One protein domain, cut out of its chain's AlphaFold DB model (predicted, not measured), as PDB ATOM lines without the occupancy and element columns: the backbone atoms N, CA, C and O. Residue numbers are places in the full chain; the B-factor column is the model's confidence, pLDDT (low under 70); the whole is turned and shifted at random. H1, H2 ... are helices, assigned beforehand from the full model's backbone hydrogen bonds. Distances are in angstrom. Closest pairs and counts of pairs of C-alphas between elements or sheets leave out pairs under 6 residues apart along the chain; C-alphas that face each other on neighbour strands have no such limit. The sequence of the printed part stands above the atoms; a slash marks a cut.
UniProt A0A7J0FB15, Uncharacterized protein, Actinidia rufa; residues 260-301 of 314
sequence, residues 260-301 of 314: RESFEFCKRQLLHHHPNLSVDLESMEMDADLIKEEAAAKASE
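What this domain is: This is residues 260 to 301 of the 314 residues of an uncharacterized protein of Actinidia rufa (UniProt A0A7J0FB15). Two helices, H1 and then H2, are joined by a long link that folds back beside H1, and H2 sticks out beyond it as an arm at one end. The arm makes much of the length, and the two helices stay apart. The printed part has 42 residues, with two named helices and no named strand; its class is all helix. It is only just extended, close to loose, with a radius of gyration of the C-alphas of 13.8 A, and it spans 42 by 15 by 12 A.

Where its parts are: H1 covers residues 260 to 273 and is 20.2 A long, from C-alpha 260 at (28.230, -23.305, 36.366). H2 covers residues 288 to 301 and is 20.4 A long, ending with C-alpha 301 at (43.422, -25.648, 55.644).

How they stand to each other: H1 and H2 are apart. Residues 287 to 301, of which 288 to 301 belong to H2, stand free, as do residues 272 to 278. In H1 and H2 every O i to N i+4 pair is within hydrogen-bond range.

The domain as a whole: The C-alphas of Asn 276 and Glu 301, the two farthest apart, are 42.6 A apart. The link from H1 to H2 is long, with 14 residues. The printed part has no cut. Residues 300 to 301 have pLDDT under 70.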
ATOM      1  N   ARG A 260      29.075 -22.805  37.457       91.25
ATOM      2  CA  ARG A 260      28.230 -23.305  36.366       91.25
ATOM      3  C   ARG A 260      28.208 -22.354  35.168       91.25
ATOM      4  O   ARG A 260      28.363 -22.800  34.035       91.25
ATOM      5  N   GLU A 261      28.048 -21.051  35.400       94.56
ATOM      6  CA  GLU A 261      28.058 -20.052  34.321       94.56
ATOM      7  C   GLU A 261      29.418 -19.996  33.606       94.56
ATOM      8  O   GLU A 261      29.476 -19.949  32.376       94.56
ATOM      9  N   SER A 262      30.512 -20.071  34.367       93.12
ATOM     10  CA  SER A 262      31.876 -20.081  33.822       93.12
ATOM     11  C   SER A 262      32.143 -21.332  32.983       93.12
ATOM     12  O   SER A 262      32.717 -21.242  31.898       93.12
ATOM     13  N   PHE A 263      31.677 -22.493  33.444       93.62
ATOM     14  CA  PHE A 263      31.791 -23.756  32.719       93.62
ATOM     15  C   PHE A 263      31.018 -23.729  31.391       93.62
ATOM     16  O   PHE A 263      31.568 -24.065  30.340       93.62
ATOM     17  N   GLU A 264      29.778 -23.236  31.404       92.75
ATOM     18  CA  GLU A 264      28.970 -23.071  30.189       92.75
ATOM     19  C   GLU A 264      29.567 -22.040  29.221       92.75
ATOM     20  O   GLU A 264      29.550 -22.230  28.001       92.75
ATOM     21  N   PHE A 265      30.164 -20.964  29.737       96.00
ATOM     22  CA  PHE A 265      30.919 -20.027  28.908       96.00
ATOM     23  C   PHE A 265      32.089 -20.726  28.200       96.00
ATOM     24  O   PHE A 265      32.248 -20.570  26.986       96.00
ATOM     25  N   CYS A 266      32.869 -21.538  28.919       94.06
ATOM     26  CA  CYS A 266      33.966 -22.315  28.342       94.06
ATOM     27  C   CYS A 266      33.483 -23.294  27.263       94.06
ATOM     28  O   CYS A 266      34.092 -23.341  26.191       94.06
ATOM     29  N   LYS A 267      32.363 -24.003  27.477       93.00
ATOM     30  CA  LYS A 267      31.753 -24.864  26.446       93.00
ATOM     31  C   LYS A 267      31.435 -24.093  25.167       93.00
ATOM     32  O   LYS A 267      31.803 -24.529  24.078       93.00
ATOM     33  N   ARG A 268      30.805 -22.917  25.287       93.50
ATOM     34  CA  ARG A 268      30.465 -22.071  24.129       93.50
ATOM     35  C   ARG A 268      31.705 -21.607  23.370       93.50
ATOM     36  O   ARG A 268      31.692 -21.614  22.142       93.50
ATOM     37  N   GLN A 269      32.770 -21.221  24.076       94.06
ATOM     38  CA  GLN A 269      34.030 -20.818  23.439       94.06
ATOM     39  C   GLN A 269      34.695 -21.987  22.706       94.06
ATOM     40  O   GLN A 269      35.143 -21.822  21.572       94.06
ATOM     41  N   LEU A 270      34.715 -23.178  23.313       92.75
ATOM     42  CA  LEU A 270      35.259 -24.380  22.680       92.75
ATOM     43  C   LEU A 270      34.494 -24.741  21.406       92.75
ATOM     44  O   LEU A 270      35.120 -24.952  20.368       92.75
ATOM     45  N   LEU A 271      33.161 -24.730  21.455       91.25
ATOM     46  CA  LEU A 271      32.323 -25.015  20.291       91.25
ATOM     47  C   LEU A 271      32.514 -23.974  19.178       91.25
ATOM     48  O   LEU A 271      32.587 -24.325  18.002       91.25
ATOM     49  N   HIS A 272      32.644 -22.694  19.545       92.94
ATOM     50  CA  HIS A 272      32.869 -21.608  18.593       92.94
ATOM     51  C   HIS A 272      34.213 -21.735  17.859       92.94
ATOM     52  O   HIS A 272      34.288 -21.502  16.653       92.94
ATOM     53  N   HIS A 273      35.285 -22.111  18.564       95.62
ATOM     54  CA  HIS A 273      36.617 -22.252  17.968       95.62
ATOM     55  C   HIS A 273      36.847 -23.599  17.275       95.62
ATOM     56  O   HIS A 273      37.664 -23.681  16.355       95.62
ATOM     57  N   HIS A 274      36.122 -24.641  17.681       94.81
ATOM     58  CA  HIS A 274      36.281 -25.997  17.169       94.81
ATOM     59  C   HIS A 274      34.921 -26.624  16.821       94.81
ATOM     60  O   HIS A 274      34.489 -27.566  17.483       94.81
ATOM     61  N   PRO A 275      34.257 -26.175  15.742       90.94
ATOM     62  CA  PRO A 275      32.931 -26.680  15.370       90.94
ATOM     63  C   PRO A 275      32.917 -28.171  14.991       90.94
ATOM     64  O   PRO A 275      31.861 -28.790  14.984       90.94
ATOM     65  N   ASN A 276      34.084 -28.756  14.696       94.94
ATOM     66  CA  ASN A 276      34.239 -30.169  14.337       94.94
ATOM     67  C   ASN A 276      34.699 -31.045  15.514       94.94
ATOM     68  O   ASN A 276      35.135 -32.176  15.288       94.94
ATOM     69  N   LEU A 277      34.678 -30.539  16.754       90.19
ATOM     70  CA  LEU A 277      34.929 -31.389  17.914       90.19
ATOM     71  C   LEU A 277      33.788 -32.413  17.988       90.19
ATOM     72  O   LEU A 277      32.652 -32.058  18.279       90.19
ATOM     73  N   SER A 278      34.074 -33.689  17.733       83.12
ATOM     74  CA  SER A 278      33.093 -34.784  17.835       83.12
ATOM     75  C   SER A 278      32.741 -35.139  19.287       83.12
ATOM     76  O   SER A 278      32.320 -36.259  19.567       83.12
ATOM     77  N   VAL A 279      33.006 -34.226  20.220       86.69
ATOM     78  CA  VAL A 279      32.737 -34.398  21.642       86.69
ATOM     79  C   VAL A 279      31.358 -33.824  21.903       86.69
ATOM     80  O   VAL A 279      31.102 -32.658  21.604       86.69
ATOM     81  N   ASP A 280      30.486 -34.646  22.469       87.50
ATOM     82  CA  ASP A 280      29.187 -34.200  22.943       87.50
ATOM     83  C   ASP A 280      29.371 -33.329  24.198       87.50
ATOM     84  O   ASP A 280      29.437 -33.819  25.326       87.50
ATOM     85  N   LEU A 281      29.507 -32.019  23.987       86.19
ATOM     86  CA  LEU A 281      29.656 -31.035  25.061       86.19
ATOM     87  C   LEU A 281      28.378 -30.889  25.908       86.19
ATOM     88  O   LEU A 281      28.459 -30.344  27.013       86.19
ATOM     89  N   GLU A 282      27.221 -31.366  25.433       83.62
ATOM     90  CA  GLU A 282      25.994 -31.397  26.237       83.62
ATOM     91  C   GLU A 282      26.075 -32.490  27.308       83.62
ATOM     92  O   GLU A 282      25.628 -32.269  28.430       83.62
ATOM     93  N   SER A 283      26.750 -33.606  27.009       87.06
ATOM     94  CA  SER A 283      27.012 -34.682  27.977       87.06
ATOM     95  C   SER A 283      28.114 -34.372  28.999       87.06
ATOM     96  O   SER A 283      28.253 -35.082  29.995       87.06
ATOM     97  N   MET A 284      28.914 -33.318  28.783       85.25
ATOM     98  CA  MET A 284      29.915 -32.888  29.760       85.25
ATOM     99  C   MET A 284      29.228 -32.216  30.948       85.25
ATOM    100  O   MET A 284      28.921 -31.022  30.917       85.25
ATOM    101  N   GLU A 285      29.018 -32.975  32.013       87.00
ATOM    102  CA  GLU A 285      28.618 -32.434  33.305       87.00
ATOM    103  C   GLU A 285      29.844 -31.965  34.093       87.00
ATOM    104  O   GLU A 285      30.954 -32.480  33.952       87.00
ATOM    105  N   MET A 286      29.646 -30.925  34.898       82.56
ATOM    106  CA  MET A 286      30.665 -30.458  35.828       82.56
ATOM    107  C   MET A 286      30.771 -31.492  36.950       82.56
ATOM    108  O   MET A 286      29.781 -31.738  37.639       82.56
ATOM    109  N   ASP A 287      31.944 -32.102  37.107       84.12
ATOM    110  CA  ASP A 287      32.164 -33.143  38.106       84.12
ATOM    111  C   ASP A 287      31.955 -32.569  39.518       84.12
ATOM    112  O   ASP A 287      32.721 -31.731  40.007       84.12
ATOM    113  N   ALA A 288      30.855 -32.981  40.151       79.75
ATOM    114  CA  ALA A 288      30.455 -32.493  41.463       79.75
ATOM    115  C   ALA A 288      31.434 -32.924  42.562       79.75
ATOM    116  O   ALA A 288      31.494 -32.274  43.610       79.75
ATOM    117  N   ASP A 289      32.197 -33.992  42.335       82.44
ATOM    118  CA  ASP A 289      33.154 -34.501  43.308       82.44
ATOM    119  C   ASP A 289      34.417 -33.637  43.335       82.44
ATOM    120  O   ASP A 289      34.909 -33.321  44.415       82.44
ATOM    121  N   LEU A 290      34.834 -33.098  42.185       77.88
ATOM    122  CA  LEU A 290      35.930 -32.126  42.077       77.88
ATOM    123  C   LEU A 290      35.638 -30.821  42.835       77.88
ATOM    124  O   LEU A 290      36.510 -30.273  43.508       77.88
ATOM    125  N   ILE A 291      34.393 -30.338  42.783       76.19
ATOM    126  CA  ILE A 291      33.976 -29.133  43.523       76.19
ATOM    127  C   ILE A 291      33.974 -29.395  45.028       76.19
ATOM    128  O   ILE A 291      34.384 -28.536  45.813       76.19
ATOM    129  N   LYS A 292      33.506 -30.576  45.445       78.00
ATOM    130  CA  LYS A 292      33.514 -30.972  46.856       78.00
ATOM    131  C   LYS A 292      34.932 -31.161  47.377       78.00
ATOM    132  O   LYS A 292      35.191 -30.749  48.502       78.00
ATOM    133  N   GLU A 293      35.830 -31.740  46.586       80.81
ATOM    134  CA  GLU A 293      37.226 -31.958  46.966       80.81
ATOM    135  C   GLU A 293      37.975 -30.627  47.124       80.81
ATOM    136  O   GLU A 293      38.643 -30.422  48.134       80.81
ATOM    137  N   GLU A 294      37.780 -29.666  46.213       75.62
ATOM    138  CA  GLU A 294      38.386 -28.334  46.344       75.62
ATOM    139  C   GLU A 294      37.809 -27.547  47.538       75.62
ATOM    140  O   GLU A 294      38.535 -26.832  48.235       75.62
ATOM    141  N   ALA A 295      36.507 -27.684  47.809       73.19
ATOM    142  CA  ALA A 295      35.878 -27.081  48.983       73.19
ATOM    143  C   ALA A 295      36.359 -27.727  50.295       73.19
ATOM    144  O   ALA A 295      36.597 -27.014  51.269       73.19
ATOM    145  N   ALA A 296      36.535 -29.052  50.314       75.75
ATOM    146  CA  ALA A 296      37.045 -29.793  51.463       75.75
ATOM    147  C   ALA A 296      38.515 -29.456  51.741       75.75
ATOM    148  O   ALA A 296      38.853 -29.187  52.889       75.75
ATOM    149  N   ALA A 297      39.355 -29.360  50.706       76.25
ATOM    150  CA  ALA A 297      40.753 -28.949  50.842       76.25
ATOM    151  C   ALA A 297      40.882 -27.541  51.456       76.25
ATOM    152  O   ALA A 297      41.685 -27.322  52.360       76.25
ATOM    153  N   LYS A 298      40.020 -26.598  51.045       70.62
ATOM    154  CA  LYS A 298      39.973 -25.242  51.626       70.62
ATOM    155  C   LYS A 298      39.414 -25.202  53.051       70.62
ATOM    156  O   LYS A 298      39.684 -24.246  53.776       70.62
ATOM    157  N   ALA A 299      38.602 -26.184  53.441       71.38
ATOM    158  CA  ALA A 299      38.084 -26.301  54.801       71.38
ATOM    159  C   ALA A 299      39.132 -26.901  55.750       71.38
ATOM    160  O   ALA A 299      39.331 -26.358  56.834       71.38
ATOM    161  N   SER A 300      39.858 -27.943  55.324       65.88
ATOM    162  CA  SER A 300      40.934 -28.549  56.125       65.88
ATOM    163  C   SER A 300      42.096 -27.589  56.385       65.88
ATOM    164  O   SER A 300      42.670 -27.607  57.466       65.88
ATOM    165  N   GLU A 301      42.394 -26.682  55.449       64.69
ATOM    166  CA  GLU A 301      43.422 -25.648  55.644       64.69
ATOM    167  C   GLU A 301      43.071 -24.622  56.739       64.69
ATOM    168  O   GLU A 301      43.956 -23.927  57.223       64.69
TER     169      GLU A 301